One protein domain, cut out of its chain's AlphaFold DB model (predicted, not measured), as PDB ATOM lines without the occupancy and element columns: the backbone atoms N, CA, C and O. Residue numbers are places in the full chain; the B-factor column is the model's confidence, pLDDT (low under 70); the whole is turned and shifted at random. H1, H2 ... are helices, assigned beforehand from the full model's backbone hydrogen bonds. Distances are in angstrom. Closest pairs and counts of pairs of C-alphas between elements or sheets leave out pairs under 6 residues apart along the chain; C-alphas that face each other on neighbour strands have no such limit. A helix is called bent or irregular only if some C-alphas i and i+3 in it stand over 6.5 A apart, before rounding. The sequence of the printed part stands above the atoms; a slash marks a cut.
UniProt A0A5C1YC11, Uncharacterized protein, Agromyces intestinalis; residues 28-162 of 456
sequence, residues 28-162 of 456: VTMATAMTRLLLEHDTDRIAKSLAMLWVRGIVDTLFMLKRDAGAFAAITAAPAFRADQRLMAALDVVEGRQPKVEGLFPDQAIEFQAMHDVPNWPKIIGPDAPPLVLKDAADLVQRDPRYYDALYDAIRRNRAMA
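AT A GLANCE: This is residues 28 to 162 of the 456 residues of an uncharacterized protein of Agromyces intestinalis (UniProt A0A5C1YC11). An elongated body of helices has H3 and H6 crossed in its middle. On one side of them lie the hairpin of H1 and H2 and the short H4 and H5; on the other H7 and H8 cross as an X, and the long loop of residues 124 to 144 makes that end. The 135 printed residues have eight named helices, H1 to H8 in order, and no named strand; the class is all helix. The whole is compact, with a radius of gyration of the C-alphas of 15.7 A, and spans 53 by 32 by 19 A.

IN THESE COORDINATES: The longest helix by residues, H7, holds residues 106 to 123, 23.3 A from C-alpha 106 at (169.414, 197.120, 160.761) to C-alpha 123. It has a kink of 66 degrees near residue 117 and is irregular: C-alphas 119 and 122 are 8.0 A apart. H8, residues 145 to 160, is 23.6 A long and ends with C-alpha 160 at (174.190, 190.836, 185.051). H6 is residues 85 to 94, 14.4 A, and H3 residues 55 to 67, 18.9 A. H1, residues 28 to 39, runs 17.3 A from C-alpha 28 at (170.973, 181.730, 182.935). H2 is residues 43 to 51, H4 residues 72 to 77 and H5 residues 79 to 83.

HOW THE PARTS SIT: H7 touches H8 with residues 110 to 118 alone, at a steep tilt of 67 degrees, only just short of about perpendicular; the closest C-alphas, of Ala 114 and Leu 151, are 4.8 A apart. With residues 112 to 116 alone H7 touches H6, the same way at a shallow tilt of 9 degrees, closest at C-alphas of Val 93 and His 116, 5.0 A. H6 touches H3 at a steep tilt of 49 degrees, closest at C-alphas of Val 59 and Ala 90, 5.2 A. H3 is the hub, touching six helices. Its residues 61 to 65 alone touch H1, closest at C-alphas of Ala 31 and Thr 61, 5.4 A. H1 and H2 form a helical hairpin, opposite ways at a shallow tilt of 21 degrees. H2 touches H5, with C-alphas of Ala 47 and Phe 81 closest at 5.0 A, and H4, with those of Thr 43 and Ile 75 closest at 6.1 A. H1 and H8 are apart. Every O i to N i+4 pair is within hydrogen-bond range in H1 to H6; in H7 10 of 14 are, in H8 11 of 12.

THE WHOLE: The C-alphas farthest apart, of Glu 40 and Val 133, are 53.1 A from each other. The printed part has no cut. The links H6 to H7 and H7 to H8 are long, with 11 and 21 residues. The mean pLDDT of the printed part is 88.3; residue 69 and residues 132 to 138 are under 70.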
ATOM      1  N   VAL A  28     170.457 182.824 182.101       79.69
ATOM      2  CA  VAL A  28     170.973 181.730 182.935       79.69
ATOM      3  C   VAL A  28     169.956 180.592 182.989       79.69
ATOM      4  O   VAL A  28     170.298 179.427 182.750       79.69
ATOM      5  N   THR A  29     168.686 180.911 183.242       81.25
ATOM      6  CA  THR A  29     167.619 179.904 183.244       81.25
ATOM      7  C   THR A  29     167.357 179.335 181.859       81.25
ATOM      8  O   THR A  29     167.096 178.134 181.751       81.25
ATOM      9  N   MET A  30     167.514 180.135 180.797       79.81
ATOM     10  CA  MET A  30     167.455 179.617 179.431       79.81
ATOM     11  C   MET A  30     168.575 178.612 179.152       79.81
ATOM     12  O   MET A  30     168.296 177.504 178.695       79.81
ATOM     13  N   ALA A  31     169.829 178.963 179.459       79.31
ATOM     14  CA  ALA A  31     170.970 178.070 179.266       79.31
ATOM     15  C   ALA A  31     170.775 176.751 180.033       79.31
ATOM     16  O   ALA A  31     170.911 175.673 179.459       79.31
ATOM     17  N   THR A  32     170.321 176.831 181.287       81.50
ATOM     18  CA  THR A  32     169.991 175.657 182.113       81.50
ATOM     19  C   THR A  32     168.920 174.774 181.464       81.50
ATOM     20  O   THR A  32     169.032 173.546 181.446       81.50
ATOM     21  N   ALA A  33     167.863 175.385 180.922       79.88
ATOM     22  CA  ALA A  33     166.781 174.654 180.276       79.88
ATOM     23  C   ALA A  33     167.235 173.994 178.959       79.88
ATOM     24  O   ALA A  33     166.821 172.873 178.658       79.88
ATOM     25  N   MET A  34     168.138 174.635 178.210       80.38
ATOM     26  CA  MET A  34     168.745 174.070 177.001       80.38
ATOM     27  C   MET A  34     169.689 172.911 177.300       80.38
ATOM     28  O   MET A  34     169.613 171.894 176.616       80.38
ATOM     29  N   THR A  35     170.514 173.011 178.345       78.94
ATOM     30  CA  THR A  35     171.355 171.894 178.799       78.94
ATOM     31  C   THR A  35     170.495 170.675 179.143       78.94
ATOM     32  O   THR A  35     170.840 169.555 178.774       78.94
ATOM     33  N   ARG A  36     169.322 170.873 179.767       81.00
ATOM     34  CA  ARG A  36     168.374 169.777 180.035       81.00
ATOM     35  C   ARG A  36     167.820 169.152 178.752       81.00
ATOM     36  O   ARG A  36     167.793 167.934 178.656       81.00
ATOM     37  N   LEU A  37     167.418 169.956 177.768       76.25
ATOM     38  CA  LEU A  37     166.924 169.443 176.482       76.25
ATOM     39  C   LEU A  37     167.998 168.734 175.660       76.25
ATOM     40  O   LEU A  37     167.687 167.823 174.898       76.25
ATOM     41  N   LEU A  38     169.266 169.118 175.816       80.00
ATOM     42  CA  LEU A  38     170.363 168.422 175.154       80.00
ATOM     43  C   LEU A  38     170.477 166.965 175.633       80.00
ATOM     44  O   LEU A  38     170.799 166.093 174.829       80.00
ATOM     45  N   LEU A  39     170.145 166.689 176.902       79.81
ATOM     46  CA  LEU A  39     170.058 165.320 177.435       79.81
ATOM     47  C   LEU A  39     168.925 164.508 176.787       79.81
ATOM     48  O   LEU A  39     168.981 163.284 176.774       79.81
ATOM     49  N   GLU A  40     167.917 165.180 176.226       82.56
ATOM     50  CA  GLU A  40     166.822 164.573 175.459       82.56
ATOM     51  C   GLU A  40     167.155 164.466 173.953       82.56
ATOM     52  O   GLU A  40     166.337 163.988 173.172       82.56
ATOM     53  N   HIS A  41     168.360 164.886 173.539       80.50
ATOM     54  CA  HIS A  41     168.866 164.890 172.159       80.50
ATOM     55  C   HIS A  41     168.052 165.721 171.142       80.50
ATOM     56  O   HIS A  41     168.235 165.569 169.931       80.50
ATOM     57  N   ASP A  42     167.216 166.660 171.592       85.00
ATOM     58  CA  ASP A  42     166.367 167.482 170.715       85.00
ATOM     59  C   ASP A  42     167.060 168.789 170.274       85.00
ATOM     60  O   ASP A  42     166.690 169.909 170.643       85.00
ATOM     61  N   THR A  43     168.129 168.642 169.490       83.94
ATOM     62  CA  THR A  43     168.961 169.777 169.045       83.94
ATOM     63  C   THR A  43     168.227 170.759 168.119       83.94
ATOM     64  O   THR A  43     168.489 171.964 168.170       83.94
ATOM     65  N   ASP A  44     167.245 170.290 167.344       83.00
ATOM     66  CA  ASP A  44     166.429 171.136 166.466       83.00
ATOM     67  C   ASP A  44     165.477 172.039 167.259       83.00
ATOM     68  O   ASP A  44     165.307 173.219 166.929       83.00
ATOM     69  N   ARG A  45     164.861 171.524 168.331       85.19
ATOM     70  CA  ARG A  45     164.025 172.336 169.224       85.19
ATOM     71  C   ARG A  45     164.839 173.391 169.962       85.19
ATOM     72  O   ARG A  45     164.335 174.501 170.160       85.19
ATOM     73  N   ILE A  46     166.082 173.081 170.337       87.06
ATOM     74  CA  ILE A  46     166.994 174.062 170.944       87.06
ATOM     75  C   ILE A  46     167.260 175.208 169.964       87.06
ATOM     76  O   ILE A  46     167.058 176.367 170.327       87.06
ATOM     77  N   ALA A  47     167.628 174.900 168.715       88.31
ATOM     78  CA  ALA A  47     167.871 175.915 167.688       88.31
ATOM     79  C   ALA A  47     166.632 176.795 167.445       88.31
ATOM     80  O   ALA A  47     166.728 178.022 167.482       88.31
ATOM     81  N   LYS A  48     165.445 176.189 167.298       88.56
ATOM     82  CA  LYS A  48     164.180 176.933 167.147       88.56
ATOM     83  C   LYS A  48     163.892 177.838 168.343       88.56
ATOM     84  O   LYS A  48     163.481 178.980 168.163       88.56
ATOM     85  N   SER A  49     164.132 177.349 169.558       89.06
ATOM     86  CA  SER A  49     163.887 178.122 170.778       89.06
ATOM     87  C   SER A  49     164.849 179.301 170.916       89.06
ATOM     88  O   SER A  49     164.419 180.386 171.298       89.06
ATOM     89  N   LEU A  50     166.125 179.122 170.553       90.88
ATOM     90  CA  LEU A  50     167.085 180.226 170.470       90.88
ATOM     91  C   LEU A  50     166.655 181.254 169.418       90.88
ATOM     92  O   LEU A  50     166.653 182.447 169.706       90.88
ATOM     93  N   ALA A  51     166.238 180.818 168.226       92.25
ATOM     94  CA  ALA A  51     165.854 181.717 167.135       92.25
ATOM     95  C   ALA A  51     164.648 182.619 167.478       92.25
ATOM     96  O   ALA A  51     164.515 183.719 166.934       92.25
ATOM     97  N   MET A  52     163.790 182.191 168.412       90.62
ATOM     98  CA  MET A  52     162.664 182.987 168.915       90.62
ATOM     99  C   MET A  52     163.077 184.119 169.867       90.62
ATOM    100  O   MET A  52     162.279 185.024 170.116       90.62
ATOM    101  N   LEU A  53     164.296 184.093 170.409       91.19
ATOM    102  CA  LEU A  53     164.786 185.146 171.291       91.19
ATOM    103  C   LEU A  53     165.142 186.405 170.502       91.19
ATOM    104  O   LEU A  53     165.489 186.359 169.321       91.19
ATOM    105  N   TRP A  54     165.120 187.550 171.183       93.56
ATOM    106  CA  TRP A  54     165.788 188.745 170.672       93.56
ATOM    107  C   TRP A  54     167.304 188.513 170.579       93.56
ATOM    108  O   TRP A  54     167.843 187.693 171.320       93.56
ATOM    109  N   VAL A  55     168.000 189.244 169.700       94.75
ATOM    110  CA  VAL A  55     169.448 189.089 169.422       94.75
ATOM    111  C   VAL A  55     170.284 189.046 170.705       94.75
ATOM    112  O   VAL A  55     171.045 188.107 170.935       94.75
ATOM    113  N   ARG A  56     170.030 190.005 171.592       93.00
ATOM    114  CA  ARG A  56     170.534 190.055 172.967       93.00
ATOM    115  C   ARG A  56     170.386 188.736 173.731       93.00
ATOM    116  O   ARG A  56     171.338 188.262 174.347       93.00
ATOM    117  N   GLY A  57     169.190 188.152 173.735       92.38
ATOM    118  CA  GLY A  57     168.901 186.911 174.458       92.38
ATOM    119  C   GLY A  57     169.660 185.712 173.891       92.38
ATOM    120  O   GLY A  57     170.124 184.875 174.661       92.38
ATOM    121  N   ILE A  58     169.844 185.664 172.566       95.19
ATOM    122  CA  ILE A  58     170.634 184.620 171.897       95.19
ATOM    123  C   ILE A  58     172.087 184.682 172.376       95.19
ATOM    124  O   ILE A  58     172.611 183.683 172.861       95.19
ATOM    125  N   VAL A  59     172.717 185.858 172.274       96.31
ATOM    126  CA  VAL A  59     174.135 186.050 172.620       96.31
ATOM    127  C   VAL A  59     174.406 185.720 174.086       96.31
ATOM    128  O   VAL A  59     175.309 184.937 174.368       96.31
ATOM    129  N   ASP A  60     173.598 186.231 175.016       93.19
ATOM    130  CA  ASP A  60     173.785 185.947 176.445       93.19
ATOM    131  C   ASP A  60     173.609 184.461 176.766       93.19
ATOM    132  O   ASP A  60     174.402 183.885 177.508       93.19
ATOM    133  N   THR A  61     172.596 183.815 176.180       91.19
ATOM    134  CA  THR A  61     172.369 182.377 176.387       91.19
ATOM    135  C   THR A  61     173.559 181.571 175.873       91.19
ATOM    136  O   THR A  61     174.025 180.656 176.548       91.19
ATOM    137  N   LEU A  62     174.101 181.933 174.706       93.69
ATOM    138  CA  LEU A  62     175.287 181.292 174.146       93.69
ATOM    139  C   LEU A  62     176.551 181.553 174.982       93.69
ATOM    140  O   LEU A  62     177.343 180.629 175.152       93.69
ATOM    141  N   PHE A  63     176.732 182.749 175.550       91.06
ATOM    142  CA  PHE A  63     177.822 183.019 176.498       91.06
ATOM    143  C   PHE A  63     177.719 182.140 177.747       91.06
ATOM    144  O   PHE A  63     178.721 181.558 178.169       91.06
ATOM    145  N   MET A  64     176.518 182.005 178.314       88.06
ATOM    146  CA  MET A  64     176.279 181.141 179.470       88.06
ATOM    147  C   MET A  64     176.523 179.666 179.136       88.06
ATOM    148  O   MET A  64     177.215 178.982 179.885       88.06
ATOM    149  N   LEU A  65     176.049 179.196 177.980       88.19
ATOM    150  CA  LEU A  65     176.327 177.842 177.496       88.19
ATOM    151  C   LEU A  65     177.822 177.611 177.260       88.19
ATOM    152  O   LEU A  65     178.315 176.534 177.557       88.19
ATOM    153  N   LYS A  66     178.570 178.598 176.751       89.56
ATOM    154  CA  LYS A  66     180.022 178.472 176.530       89.56
ATOM    155  C   LYS A  66     180.801 178.324 177.838       89.56
ATOM    156  O   LYS A  66     181.838 177.666 177.852       89.56
ATOM    157  N   ARG A  67     180.308 178.919 178.928       81.94
ATOM    158  CA  ARG A  67     180.864 178.728 180.279       81.94
ATOM    159  C   ARG A  67     180.567 177.328 180.832       81.94
ATOM    160  O   ARG A  67     181.362 176.807 181.605       81.94
ATOM    161  N   ASP A  68     179.465 176.713 180.408       76.12
ATOM    162  CA  ASP A  68     179.069 175.348 180.766       76.12
ATOM    163  C   ASP A  68     179.591 174.333 179.725       76.12
ATOM    164  O   ASP A  68     178.936 174.016 178.729       76.12
ATOM    165  N   ALA A  69     180.819 173.845 179.947       59.59
ATOM    166  CA  ALA A  69     181.697 173.153 178.988       59.59
ATOM    167  C   ALA A  69     181.114 171.947 178.204       59.59
ATOM    168  O   ALA A  69     181.781 171.435 177.304       59.59
ATOM    169  N   GLY A  70     179.902 171.477 178.507       71.75
ATOM    170  CA  GLY A  70     179.277 170.329 177.842       71.75
ATOM    171  C   GLY A  70     178.306 170.660 176.703       71.75
ATOM    172  O   GLY A  70     178.221 169.896 175.741       71.75
ATOM    173  N   ALA A  71     177.563 171.770 176.777       83.12
ATOM    174  CA  ALA A  71     176.385 171.959 175.917       83.12
ATOM    175  C   ALA A  71     176.647 172.796 174.655       83.12
ATOM    176  O   ALA A  71     176.057 172.553 173.599       83.12
ATOM    177  N   PHE A  72     177.563 173.762 174.738       90.19
ATOM    178  CA  PHE A  72     177.799 174.746 173.680       90.19
ATOM    179  C   PHE A  72     178.202 174.127 172.334       90.19
ATOM    180  O   PHE A  72     177.615 174.448 171.297       90.19
ATOM    181  N   ALA A  73     179.177 173.213 172.335       90.69
ATOM    182  CA  ALA A  73     179.688 172.603 171.107       90.69
ATOM    183  C   ALA A  73     178.622 171.755 170.393       90.69
ATOM    184  O   ALA A  73     178.496 171.821 169.172       90.69
ATOM    185  N   ALA A  74     177.819 170.999 171.150       88.56
ATOM    186  CA  ALA A  74     176.765 170.160 170.589       88.56
ATOM    187  C   ALA A  74     175.622 170.998 169.994       88.56
ATOM    188  O   ALA A  74     175.191 170.743 168.871       88.56
ATOM    189  N   ILE A  75     175.174 172.038 170.709       89.62
ATOM    190  CA  ILE A  75     174.095 172.929 170.252       89.62
ATOM    191  C   ILE A  75     174.511 173.683 168.982       89.62
ATOM    192  O   ILE A  75     173.769 173.717 168.003       89.62
ATOM    193  N   THR A  76     175.715 174.255 168.966       93.75
ATOM    194  CA  THR A  76     176.199 175.070 167.838       93.75
ATOM    195  C   THR A  76     176.607 174.237 166.618       93.75
ATOM    196  O   THR A  76     176.782 174.784 165.528       93.75
ATOM    197  N   ALA A  77     176.764 172.918 166.756       92.62
ATOM    198  CA  ALA A  77     176.999 172.000 165.641       92.62
ATOM    199  C   ALA A  77     175.704 171.545 164.939       92.62
ATOM    200  O   ALA A  77     175.783 171.001 163.836       92.62
ATOM    201  N   ALA A  78     174.528 171.771 165.536       92.81
ATOM    202  CA  ALA A  78     173.258 171.303 164.992       92.81
ATOM    203  C   ALA A  78     172.952 171.918 163.606       92.81
ATOM    204  O   ALA A  78     173.122 173.131 163.426       92.81
ATOM    205  N   PRO A  79     172.448 171.139 162.626       94.44
ATOM    206  CA  PRO A  79     172.131 171.655 161.291       94.44
ATOM    207  C   PRO A  79     171.140 172.824 161.305       94.44
ATOM    208  O   PRO A  79     171.373 173.825 160.629       94.44
ATOM    209  N   ALA A  80     170.079 172.740 162.116       93.56
ATOM    210  CA  ALA A  80     169.101 173.818 162.256       93.56
ATOM    211  C   ALA A  80     169.718 175.105 162.825       93.56
ATOM    212  O   ALA A  80     169.347 176.196 162.403       93.56
ATOM    213  N   PHE A  81     170.698 174.988 163.732       95.56
ATOM    214  CA  PHE A  81     171.445 176.137 164.244       95.56
ATOM    215  C   PHE A  81     172.272 176.786 163.129       95.56
ATOM    216  O   PHE A  81     172.219 177.995 162.925       95.56
ATOM    217  N   ARG A  82     173.019 175.969 162.377       96.38
ATOM    218  CA  ARG A  82     173.916 176.416 161.298       96.38
ATOM    219  C   ARG A  82     173.178 177.037 160.111       96.38
ATOM    220  O   ARG A  82     173.773 177.830 159.386       96.38
ATOM    221  N   ALA A  83     171.917 176.661 159.905       95.94
ATOM    222  CA  ALA A  83     171.068 177.192 158.845       95.94
ATOM    223  C   ALA A  83     170.468 178.575 159.170       95.94
ATOM    224  O   ALA A  83     170.028 179.266 158.251       95.94
ATOM    225  N   ASP A  84     170.448 178.995 160.440       96.06
ATOM    226  CA  ASP A  84     169.882 180.279 160.862       96.06
ATOM    227  C   ASP A  84     170.962 181.375 160.920       96.06
ATOM    228  O   ASP A  84     171.932 181.302 161.680       96.06
ATOM    229  N   GLN A  85     170.784 182.430 160.120       96.31
ATOM    230  CA  GLN A  85     171.748 183.532 160.023       96.31
ATOM    231  C   GLN A  85     171.919 184.305 161.340       96.31
ATOM    232  O   GLN A  85     173.033 184.718 161.658       96.31
ATOM    233  N   ARG A  86     170.854 184.478 162.137       96.88
ATOM    234  CA  ARG A  86     170.914 185.206 163.416       96.88
ATOM    235  C   ARG A  86     171.661 184.395 164.467       96.88
ATOM    236  O   ARG A  86     172.447 184.962 165.222       96.88
ATOM    237  N   LEU A  87     171.442 183.080 164.506       97.12
ATOM    238  CA  LEU A  87     172.182 182.180 165.396       97.12
ATOM    239  C   LEU A  87     173.670 182.139 165.039       97.12
ATOM    240  O   LEU A  87     174.517 182.187 165.932       97.12
ATOM    241  N   MET A  88     173.997 182.128 163.746       97.88
ATOM    242  CA  MET A  88     175.382 182.184 163.282       97.88
ATOM    243  C   MET A  88     176.064 183.522 163.602       97.88
ATOM    244  O   MET A  88     177.193 183.508 164.090       97.88
ATOM    245  N   ALA A  89     175.380 184.656 163.424       97.75
ATOM    246  CA  ALA A  89     175.901 185.964 163.826       97.75
ATOM    247  C   ALA A  89     176.135 186.046 165.347       97.75
ATOM    248  O   ALA A  89     177.168 186.543 165.794       97.75
ATOM    249  N   ALA A  90     175.219 185.498 166.153       97.75
ATOM    250  CA  ALA A  90     175.382 185.423 167.604       97.75
ATOM    251  C   ALA A  90     176.571 184.547 168.017       97.75
ATOM    252  O   ALA A  90     177.329 184.913 168.914       97.75
ATOM    253  N   LEU A  91     176.754 183.409 167.343       97.00
ATOM    254  CA  LEU A  91     177.915 182.549 167.539       97.00
ATOM    255  C   LEU A  91     179.215 183.292 167.212       97.00
ATOM    256  O   LEU A  91     180.176 183.175 167.967       97.00
ATOM    257  N   ASP A  92     179.249 184.070 166.130       97.94
ATOM    258  CA  ASP A  92     180.416 184.884 165.789       97.94
ATOM    259  C   ASP A  92     180.757 185.877 166.909       97.94
ATOM    260  O   ASP A  92     181.907 185.903 167.342       97.94
ATOM    261  N   VAL A  93     179.770 186.583 167.479       97.06
ATOM    262  CA  VAL A  93     179.987 187.465 168.645       97.06
ATOM    263  C   VAL A  93     180.600 186.707 169.831       97.06
ATOM    264  O   VAL A  93     181.601 187.148 170.393       97.06
ATOM    265  N   VAL A  94     180.044 185.549 170.197       95.44
ATOM    266  CA  VAL A  94     180.503 184.740 171.347       95.44
ATOM    267  C   VAL A  94     181.895 184.131 171.131       95.44
ATOM    268  O   VAL A  94     182.643 183.882 172.085       95.44
ATOM    269  N   GLU A  95     182.271 183.898 169.876       94.44
ATOM    270  CA  GLU A  95     183.606 183.445 169.477       94.44
ATOM    271  C   GLU A  95     184.588 184.599 169.228       94.44
ATOM    272  O   GLU A  95     185.736 184.350 168.866       94.44
ATOM    273  N   GLY A  96     184.164 185.854 169.420       94.69
ATOM    274  CA  GLY A  96     184.995 187.028 169.160       94.69
ATOM    275  C   GLY A  96     185.322 187.231 167.676       94.69
ATOM    276  O   GLY A  96     186.302 187.895 167.347       94.69
ATOM    277  N   ARG A  97     184.527 186.656 166.769       96.94
ATOM    278  CA  ARG A  97     184.604 186.882 165.321       96.94
ATOM    279  C   ARG A  97     183.683 188.029 164.921       96.94
ATOM    280  O   ARG A  97     182.668 188.274 165.569       96.94
ATOM    281  N   GLN A  98     184.034 188.706 163.830       96.44
ATOM    282  CA  GLN A  98     183.185 189.729 163.228       96.44
ATOM    283  C   GLN A  98     181.834 189.102 162.826       96.44
ATOM    284  O   GLN A  98     181.842 188.163 162.021       96.44
ATOM    285  N   PRO A  99     180.694 189.575 163.363       96.88
ATOM    286  CA  PRO A  99     179.395 189.004 163.035       96.88
ATOM    287  C   PRO A  99     179.021 189.279 161.578       96.88
ATOM    288  O   PRO A  99     179.113 190.410 161.099       96.88
ATOM    289  N   LYS A 100     178.563 188.237 160.877       95.56
ATOM    290  CA  LYS A 100     177.976 188.361 159.536       95.56
ATOM    291  C   LYS A 100     176.544 188.861 159.649       95.56
ATOM    292  O   LYS A 100     175.674 188.143 160.136       95.56
ATOM    293  N   VAL A 101     176.315 190.104 159.238       93.00
ATOM    294  CA  VAL A 101     175.027 190.797 159.408       93.00
ATOM    295  C   VAL A 101     174.271 190.990 158.092       93.00
ATOM    296  O   VAL A 101     173.209 191.612 158.073       93.00
ATOM    297  N   GLU A 102     174.781 190.451 156.981       91.88
ATOM    298  CA  GLU A 102     174.109 190.516 155.687       91.88
ATOM    299  C   GLU A 102     172.752 189.801 155.736       91.88
ATOM    300  O   GLU A 102     172.660 188.627 156.088       91.88
ATOM    301  N   GLY A 103     171.686 190.511 155.356       91.81
ATOM    302  CA  GLY A 103     170.318 189.983 155.377       91.81
ATOM    303  C   GLY A 103     169.595 190.121 156.720       91.81
ATOM    304  O   GLY A 103     168.408 189.806 156.791       91.81
ATOM    305  N   LEU A 104     170.260 190.632 157.762       94.44
ATOM    306  CA  LEU A 104     169.624 190.943 159.043       94.44
ATOM    307  C   LEU A 104     168.942 192.315 159.026       94.44
ATOM    308  O   LEU A 104     169.263 193.191 158.217       94.44
ATOM    309  N   PHE A 105     168.011 192.524 159.959       95.06
ATOM    310  CA  PHE A 105     167.429 193.848 160.158       95.06
ATOM    311  C   PHE A 105     168.483 194.839 160.698       95.06
ATOM    312  O   PHE A 105     169.375 194.434 161.451       95.06
ATOM    313  N   PRO A 106     168.402 196.140 160.354       93.12
ATOM    314  CA  PRO A 106     169.414 197.120 160.761       93.12
ATOM    315  C   PRO A 106     169.639 197.223 162.275       93.12
ATOM    316  O   PRO A 106     170.767 197.393 162.724       93.12
ATOM    317  N   ASP A 107     168.581 197.110 163.075       95.12
ATOM    318  CA  ASP A 107     168.647 197.096 164.540       95.12
ATOM    319  C   ASP A 107     169.396 195.868 165.082       95.12
ATOM    320  O   ASP A 107     170.218 195.995 165.987       95.12
ATOM    321  N   GLN A 108     169.187 194.696 164.482       95.69
ATOM    322  CA  GLN A 108     169.918 193.473 164.817       95.69
ATOM    323  C   GLN A 108     171.406 193.591 164.477       95.69
ATOM    324  O   GLN A 108     172.249 193.198 165.283       95.69
ATOM    325  N   ALA A 109     171.730 194.153 163.310       95.62
ATOM    326  CA  ALA A 109     173.109 194.385 162.889       95.62
ATOM    327  C   ALA A 109     173.851 195.315 163.866       95.62
ATOM    328  O   ALA A 109     174.967 195.005 164.283       95.62
ATOM    329  N   ILE A 110     173.200 196.407 164.288       95.75
ATOM    330  CA  ILE A 110     173.731 197.340 165.294       95.75
ATOM    331  C   ILE A 110     174.005 196.628 166.621       95.75
ATOM    332  O   ILE A 110     175.080 196.798 167.193       95.75
ATOM    333  N   GLU A 111     173.063 195.822 167.114       96.62
ATOM    334  CA  GLU A 111     173.236 195.110 168.384       96.62
ATOM    335  C   GLU A 111     174.360 194.072 168.331       96.62
ATOM    336  O   GLU A 111     175.162 194.002 169.263       96.62
ATOM    337  N   PHE A 112     174.449 193.283 167.256       97.38
ATOM    338  CA  PHE A 112     175.538 192.321 167.086       97.38
ATOM    339  C   PHE A 112     176.900 193.010 167.047       97.38
ATOM    340  O   PHE A 112     177.816 192.569 167.742       97.38
ATOM    341  N   GLN A 113     177.019 194.113 166.302       96.81
ATOM    342  CA  GLN A 113     178.255 194.887 166.245       96.81
ATOM    343  C   GLN A 113     178.613 195.469 167.616       96.81
ATOM    344  O   GLN A 113     179.738 195.308 168.079       96.81
ATOM    345  N   ALA A 114     177.653 196.088 168.308       96.62
ATOM    346  CA  ALA A 114     177.886 196.667 169.627       96.62
ATOM    347  C   ALA A 114     178.336 195.615 170.650       96.62
ATOM    348  O   ALA A 114     179.280 195.864 171.392       96.62
ATOM    349  N   MET A 115     177.712 194.430 170.667       97.38
ATOM    350  CA  MET A 115     178.114 193.325 171.547       97.38
ATOM    351  C   MET A 115     179.497 192.761 171.193       97.38
ATOM    352  O   MET A 115     180.270 192.458 172.102       97.38
ATOM    353  N   HIS A 116     179.827 192.648 169.901       96.88
ATOM    354  CA  HIS A 116     181.161 192.252 169.436       96.88
ATOM    355  C   HIS A 116     182.240 193.245 169.890       96.88
ATOM    356  O   HIS A 116     183.320 192.846 170.319       96.88
ATOM    357  N   ASP A 117     181.923 194.537 169.850       96.25
ATOM    358  CA  ASP A 117     182.850 195.622 170.150       96.25
ATOM    359  C   ASP A 117     183.058 195.875 171.650       96.25
ATOM    360  O   ASP A 117     183.973 196.613 172.023       96.25
ATOM    361  N   VAL A 118     182.274 195.240 172.532       96.69
ATOM    362  CA  VAL A 118     182.379 195.413 173.991       96.69
ATOM    363  C   VAL A 118     183.820 195.260 174.505       96.69
ATOM    364  O   VAL A 118     184.274 196.172 175.191       96.69
ATOM    365  N   PRO A 119     184.615 194.222 174.174       94.44
ATOM    366  CA  PRO A 119     186.004 194.124 174.643       94.44
ATOM    367  C   PRO A 119     186.914 195.285 174.194       94.44
ATOM    368  O   PRO A 119     187.952 195.528 174.814       94.44
ATOM    369  N   ASN A 120     186.522 196.008 173.140       94.50
ATOM    370  CA  ASN A 120     187.225 197.154 172.567       94.50
ATOM    371  C   ASN A 120     186.670 198.510 173.033       94.50
ATOM    372  O   ASN A 120     187.169 199.545 172.582       94.50
ATOM    373  N   TRP A 121     185.714 198.536 173.974       95.69
ATOM    374  CA  TRP A 121     185.109 199.773 174.478       95.69
ATOM    375  C   TRP A 121     186.115 200.876 174.866       95.69
ATOM    376  O   TRP A 121     185.784 202.040 174.618       95.69
ATOM    377  N   PRO A 122     187.340 200.605 175.396       95.19
ATOM    378  CA  PRO A 122     188.269 201.679 175.756       95.19
ATOM    379  C   PRO A 122     188.666 202.573 174.574       95.19
ATOM    380  O   PRO A 122     188.935 203.755 174.765       95.19
ATOM    381  N   LYS A 123     188.647 202.022 173.353       93.44
ATOM    382  CA  LYS A 123     188.944 202.734 172.099       93.44
ATOM    383  C   LYS A 123     187.718 203.417 171.482       93.44
ATOM    384  O   LYS A 123     187.870 204.178 170.533       93.44
ATOM    385  N   ILE A 124     186.519 203.111 171.977       93.19
ATOM    386  CA  ILE A 124     185.239 203.512 171.371       93.19
ATOM    387  C   ILE A 124     184.551 204.587 172.213       93.19
ATOM    388  O   ILE A 124     184.120 205.605 171.684       93.19
ATOM    389  N   ILE A 125     184.467 204.364 173.527       93.75
ATOM    390  CA  ILE A 125     183.850 205.281 174.501       93.75
ATOM    391  C   ILE A 125     184.783 205.621 175.672       93.75
ATOM    392  O   ILE A 125     184.391 206.350 176.580       93.75
ATOM    393  N   GLY A 126     185.987 205.041 175.702       91.88
ATOM    394  CA  GLY A 126     186.945 205.194 176.792       91.88
ATOM    395  C   GLY A 126     187.913 206.369 176.636       91.88
ATOM    396  O   GLY A 126     187.713 207.245 175.799       91.88
ATOM    397  N   PRO A 127     188.976 206.408 177.455       82.44
ATOM    398  CA  PRO A 127     189.908 207.540 177.503       82.44
ATOM    399  C   PRO A 127     190.732 207.725 176.221       82.44
ATOM    400  O   PRO A 127     191.207 208.828 175.972       82.44
ATOM    401  N   ASP A 128     190.885 206.672 175.415       81.38
ATOM    402  CA  ASP A 128     191.601 206.721 174.135       81.38
ATOM    403  C   ASP A 128     190.644 206.921 172.949       81.38
ATOM    404  O   ASP A 128     191.074 206.916 171.793       81.38
ATOM    405  N   ALA A 129     189.340 207.058 173.215       84.94
ATOM    406  CA  ALA A 129     188.358 207.247 172.167       84.94
ATOM    407  C   ALA A 129     188.548 208.622 171.507       84.94
ATOM    408  O   ALA A 129     188.712 209.634 172.200       84.94
ATOM    409  N   PRO A 130     188.504 208.699 170.165       77.56
ATOM    410  CA  PRO A 130     188.447 209.987 169.497       77.56
ATOM    411  C   PRO A 130     187.185 210.742 169.951       77.56
ATOM    412  O   PRO A 130     186.182 210.110 170.296       77.56
ATOM    413  N   PRO A 131     187.187 212.089 169.927       71.19
ATOM    414  CA  PRO A 131     185.964 212.848 170.139       71.19
ATOM    415  C   PRO A 131     184.865 212.300 169.224       71.19
ATOM    416  O   PRO A 131     185.109 212.118 168.033       71.19
ATOM    417  N   LEU A 132     183.655 212.109 169.758       64.44
ATOM    418  CA  LEU A 132     182.453 211.658 169.027       64.44
ATOM    419  C   LEU A 132     182.089 212.521 167.797       64.44
ATOM    420  O   LEU A 132     181.140 212.229 167.073       64.44
ATOM    421  N   VAL A 133     182.843 213.593 167.544       55.56
ATOM    422  CA  VAL A 133     182.760 214.431 166.354       55.56
ATOM    423  C   VAL A 133     183.248 213.638 165.137       55.56
ATOM    424  O   VAL A 133     184.426 213.679 164.795       55.56
ATOM    425  N   LEU A 134     182.309 212.921 164.507       48.59
ATOM    426  CA  LEU A 134     182.248 212.563 163.081       48.59
ATOM    427  C   LEU A 134     183.615 212.500 162.373       48.59
ATOM    428  O   LEU A 134     183.892 213.296 161.478       48.59
ATOM    429  N   LYS A 135     184.480 211.560 162.751       43.28
ATOM    430  CA  LYS A 135     185.689 211.261 161.980       43.28
ATOM    431  C   LYS A 135     185.577 209.868 161.413       43.28
ATOM    432  O   LYS A 135     185.638 208.914 162.174       43.28
ATOM    433  N   ASP A 136     185.384 209.800 160.097       51.81
ATOM    434  CA  ASP A 136     185.797 208.726 159.186       51.81
ATOM    435  C   ASP A 136     185.748 207.288 159.727       51.81
ATOM    436  O   ASP A 136     186.574 206.455 159.359       51.81
ATOM    437  N   ALA A 137     184.762 206.951 160.564       52.34
ATOM    438  CA  ALA A 137     184.448 205.563 160.835       52.34
ATOM    439  C   ALA A 137     184.000 204.995 159.488       52.34
ATOM    440  O   ALA A 137     182.976 205.422 158.938       52.34
ATOM    441  N   ALA A 138     184.827 204.120 158.918       58.53
ATOM    442  CA  ALA A 138     184.527 203.408 157.681       58.53
ATOM    443  C   ALA A 138     183.248 202.561 157.817       58.53
ATOM    444  O   ALA A 138     182.635 202.213 156.812       58.53
ATOM    445  N   ASP A 139     182.828 202.280 159.055       70.75
ATOM    446  CA  ASP A 139     181.640 201.511 159.381       70.75
ATOM    447  C   ASP A 139     180.402 202.408 159.578       70.75
ATOM    448  O   ASP A 139     180.356 203.280 160.453       70.75
ATOM    449  N   LEU A 140     179.378 202.183 158.751       75.44
ATOM    450  CA  LEU A 140     178.084 202.863 158.825       75.44
ATOM    451  C   LEU A 140     177.329 202.540 160.124       75.44
ATOM    452  O   LEU A 140     176.529 203.363 160.568       75.44
ATOM    453  N   VAL A 141     177.593 201.387 160.747       83.00
ATOM    454  CA  VAL A 141     176.904 200.932 161.964       83.00
ATOM    455  C   VAL A 141     177.277 201.789 163.173       83.00
ATOM    456  O   VAL A 141     176.397 202.221 163.913       83.00
ATOM    457  N   GLN A 142     178.562 202.121 163.340       82.06
ATOM    458  CA  GLN A 142     179.045 202.925 164.474       82.06
ATOM    459  C   GLN A 142     178.589 204.393 164.421       82.06
ATOM    460  O   GLN A 142     178.666 205.107 165.420       82.06
ATOM    461  N   ARG A 143     178.092 204.860 163.266       82.19
ATOM    462  CA  ARG A 143     177.514 206.206 163.115       82.19
ATOM    463  C   ARG A 143     176.075 206.292 163.615       82.19
ATOM    464  O   ARG A 143     175.568 207.398 163.796       82.19
ATOM    465  N   ASP A 144     175.402 205.158 163.800       88.62
ATOM    466  CA  ASP A 144     174.030 205.138 164.288       88.62
ATOM    467  C   ASP A 144     174.008 205.445 165.798       88.62
ATOM    468  O   ASP A 144     174.663 204.745 166.569       88.62
ATOM    469  N   PRO A 145     173.237 206.441 166.273       87.25
ATOM    470  CA  PRO A 145     173.147 206.748 167.702       87.25
ATOM    471  C   PRO A 145     172.736 205.548 168.571       87.25
ATOM    472  O   PRO A 145     173.122 205.468 169.736       87.25
ATOM    473  N   ARG A 146     171.986 204.590 168.008       93.44
ATOM    474  CA  ARG A 146     171.551 203.371 168.707       93.44
ATOM    475  C   ARG A 146     172.708 202.420 169.017       93.44
ATOM    476  O   ARG A 146     172.565 201.591 169.913       93.44
ATOM    477  N   TYR A 147     173.837 202.532 168.317       94.62
ATOM    478  CA  TYR A 147     175.019 201.703 168.551       94.62
ATOM    479  C   TYR A 147     175.587 201.904 169.957       94.62
ATOM    480  O   TYR A 147     175.796 200.935 170.683       94.62
ATOM    481  N   TYR A 148     175.771 203.156 170.381       93.50
ATOM    482  CA  TYR A 148     176.296 203.451 171.715       93.50
ATOM    483  C   TYR A 148     175.332 202.983 172.809       93.50
ATOM    484  O   TYR A 148     175.764 202.399 173.801       93.50
ATOM    485  N   ASP A 149     174.025 203.147 172.599       94.31
ATOM    486  CA  ASP A 149     172.996 202.628 173.504       94.31
ATOM    487  C   ASP A 149     173.076 201.102 173.640       94.31
ATOM    488  O   ASP A 149     173.027 200.580 174.757       94.31
ATOM    489  N   ALA A 150     173.253 200.393 172.523       96.12
ATOM    490  CA  ALA A 150     173.451 198.949 172.518       96.12
ATOM    491  C   ALA A 150     174.773 198.538 173.191       96.12
ATOM    492  O   ALA A 150     174.798 197.532 173.897       96.12
ATOM    493  N   LEU A 151     175.845 199.323 173.048       97.00
ATOM    494  CA  LEU A 151     177.147 199.061 173.670       97.00
ATOM    495  C   LEU A 151     177.078 199.178 175.202       97.00
ATOM    496  O   LEU A 151     177.514 198.268 175.913       97.00
ATOM    497  N   TYR A 152     176.492 200.261 175.729       97.12
ATOM    498  CA  TYR A 152     176.277 200.411 177.176       97.12
ATOM    499  C   TYR A 152     175.355 199.315 177.721       97.12
ATOM    500  O   TYR A 152     175.616 198.772 178.798       97.12
ATOM    501  N   ASP A 153     174.301 198.956 176.979       96.44
ATOM    502  CA  ASP A 153     173.407 197.870 177.375       96.44
ATOM    503  C   ASP A 153     174.117 196.511 177.398       96.44
ATOM    504  O   ASP A 153     173.961 195.755 178.354       96.44
ATOM    505  N   ALA A 154     174.953 196.216 176.402       97.06
ATOM    506  CA  ALA A 154     175.740 194.990 176.354       97.06
ATOM    507  C   ALA A 154     176.690 194.874 177.560       97.06
ATOM    508  O   ALA A 154     176.733 193.833 178.213       97.06
ATOM    509  N   ILE A 155     177.370 195.962 177.939       97.56
ATOM    510  CA  ILE A 155     178.219 196.004 179.142       97.56
ATOM    511  C   ILE A 155     177.395 195.764 180.417       97.56
ATOM    512  O   ILE A 155     177.790 194.974 181.278       97.56
ATOM    513  N   ARG A 156     176.224 196.402 180.538       97.00
ATOM    514  CA  ARG A 156     175.293 196.189 181.662       97.00
ATOM    515  C   ARG A 156     174.856 194.726 181.763       97.00
ATOM    516  O   ARG A 156     174.757 194.194 182.866       97.00
ATOM    517  N   ARG A 157     174.593 194.073 180.631       94.25
ATOM    518  CA  ARG A 157     174.173 192.666 180.578       94.25
ATOM    519  C   ARG A 157     175.314 191.713 180.910       94.25
ATOM    520  O   ARG A 157     175.103 190.800 181.700       94.25
ATOM    521  N   ASN A 158     176.536 191.993 180.456       94.75
ATOM    522  CA  ASN A 158     177.724 191.243 180.875       94.75
ATOM    523  C   ASN A 158     177.908 191.253 182.400       94.75
ATOM    524  O   ASN A 158     178.220 190.216 182.978       94.75
ATOM    525  N   ARG A 159     177.634 192.385 183.065       94.38
ATOM    526  CA  ARG A 159     177.619 192.470 184.539       94.38
ATOM    527  C   ARG A 159     176.507 191.642 185.174       94.38
ATOM    528  O   ARG A 159     176.723 191.047 186.221       94.38
ATOM    529  N   ALA A 160     175.325 191.617 184.562       90.31
ATOM    530  CA  ALA A 160     174.190 190.836 185.051       90.31
ATOM    531  C   ALA A 160     174.387 189.317 184.882       90.31
ATOM    532  O   ALA A 160     173.771 188.548 185.606       90.31
ATOM    533  N   MET A 161     175.245 188.896 183.947       89.06
ATOM    534  CA  MET A 161     175.638 187.496 183.744       89.06
ATOM    535  C   MET A 161     176.799 187.043 184.641       89.06
ATOM    536  O   MET A 161     177.245 185.898 184.528       89.06
ATOM    537  N   ALA A 162     177.356 187.923 185.473       88.88
ATOM    538  CA  ALA A 162     178.364 187.519 186.443       88.88
ATOM    539  C   ALA A 162     177.765 186.552 187.476       88.88
ATOM    540  O   ALA A 162     176.568 186.612 187.766       88.88
TER     541      ALA A 162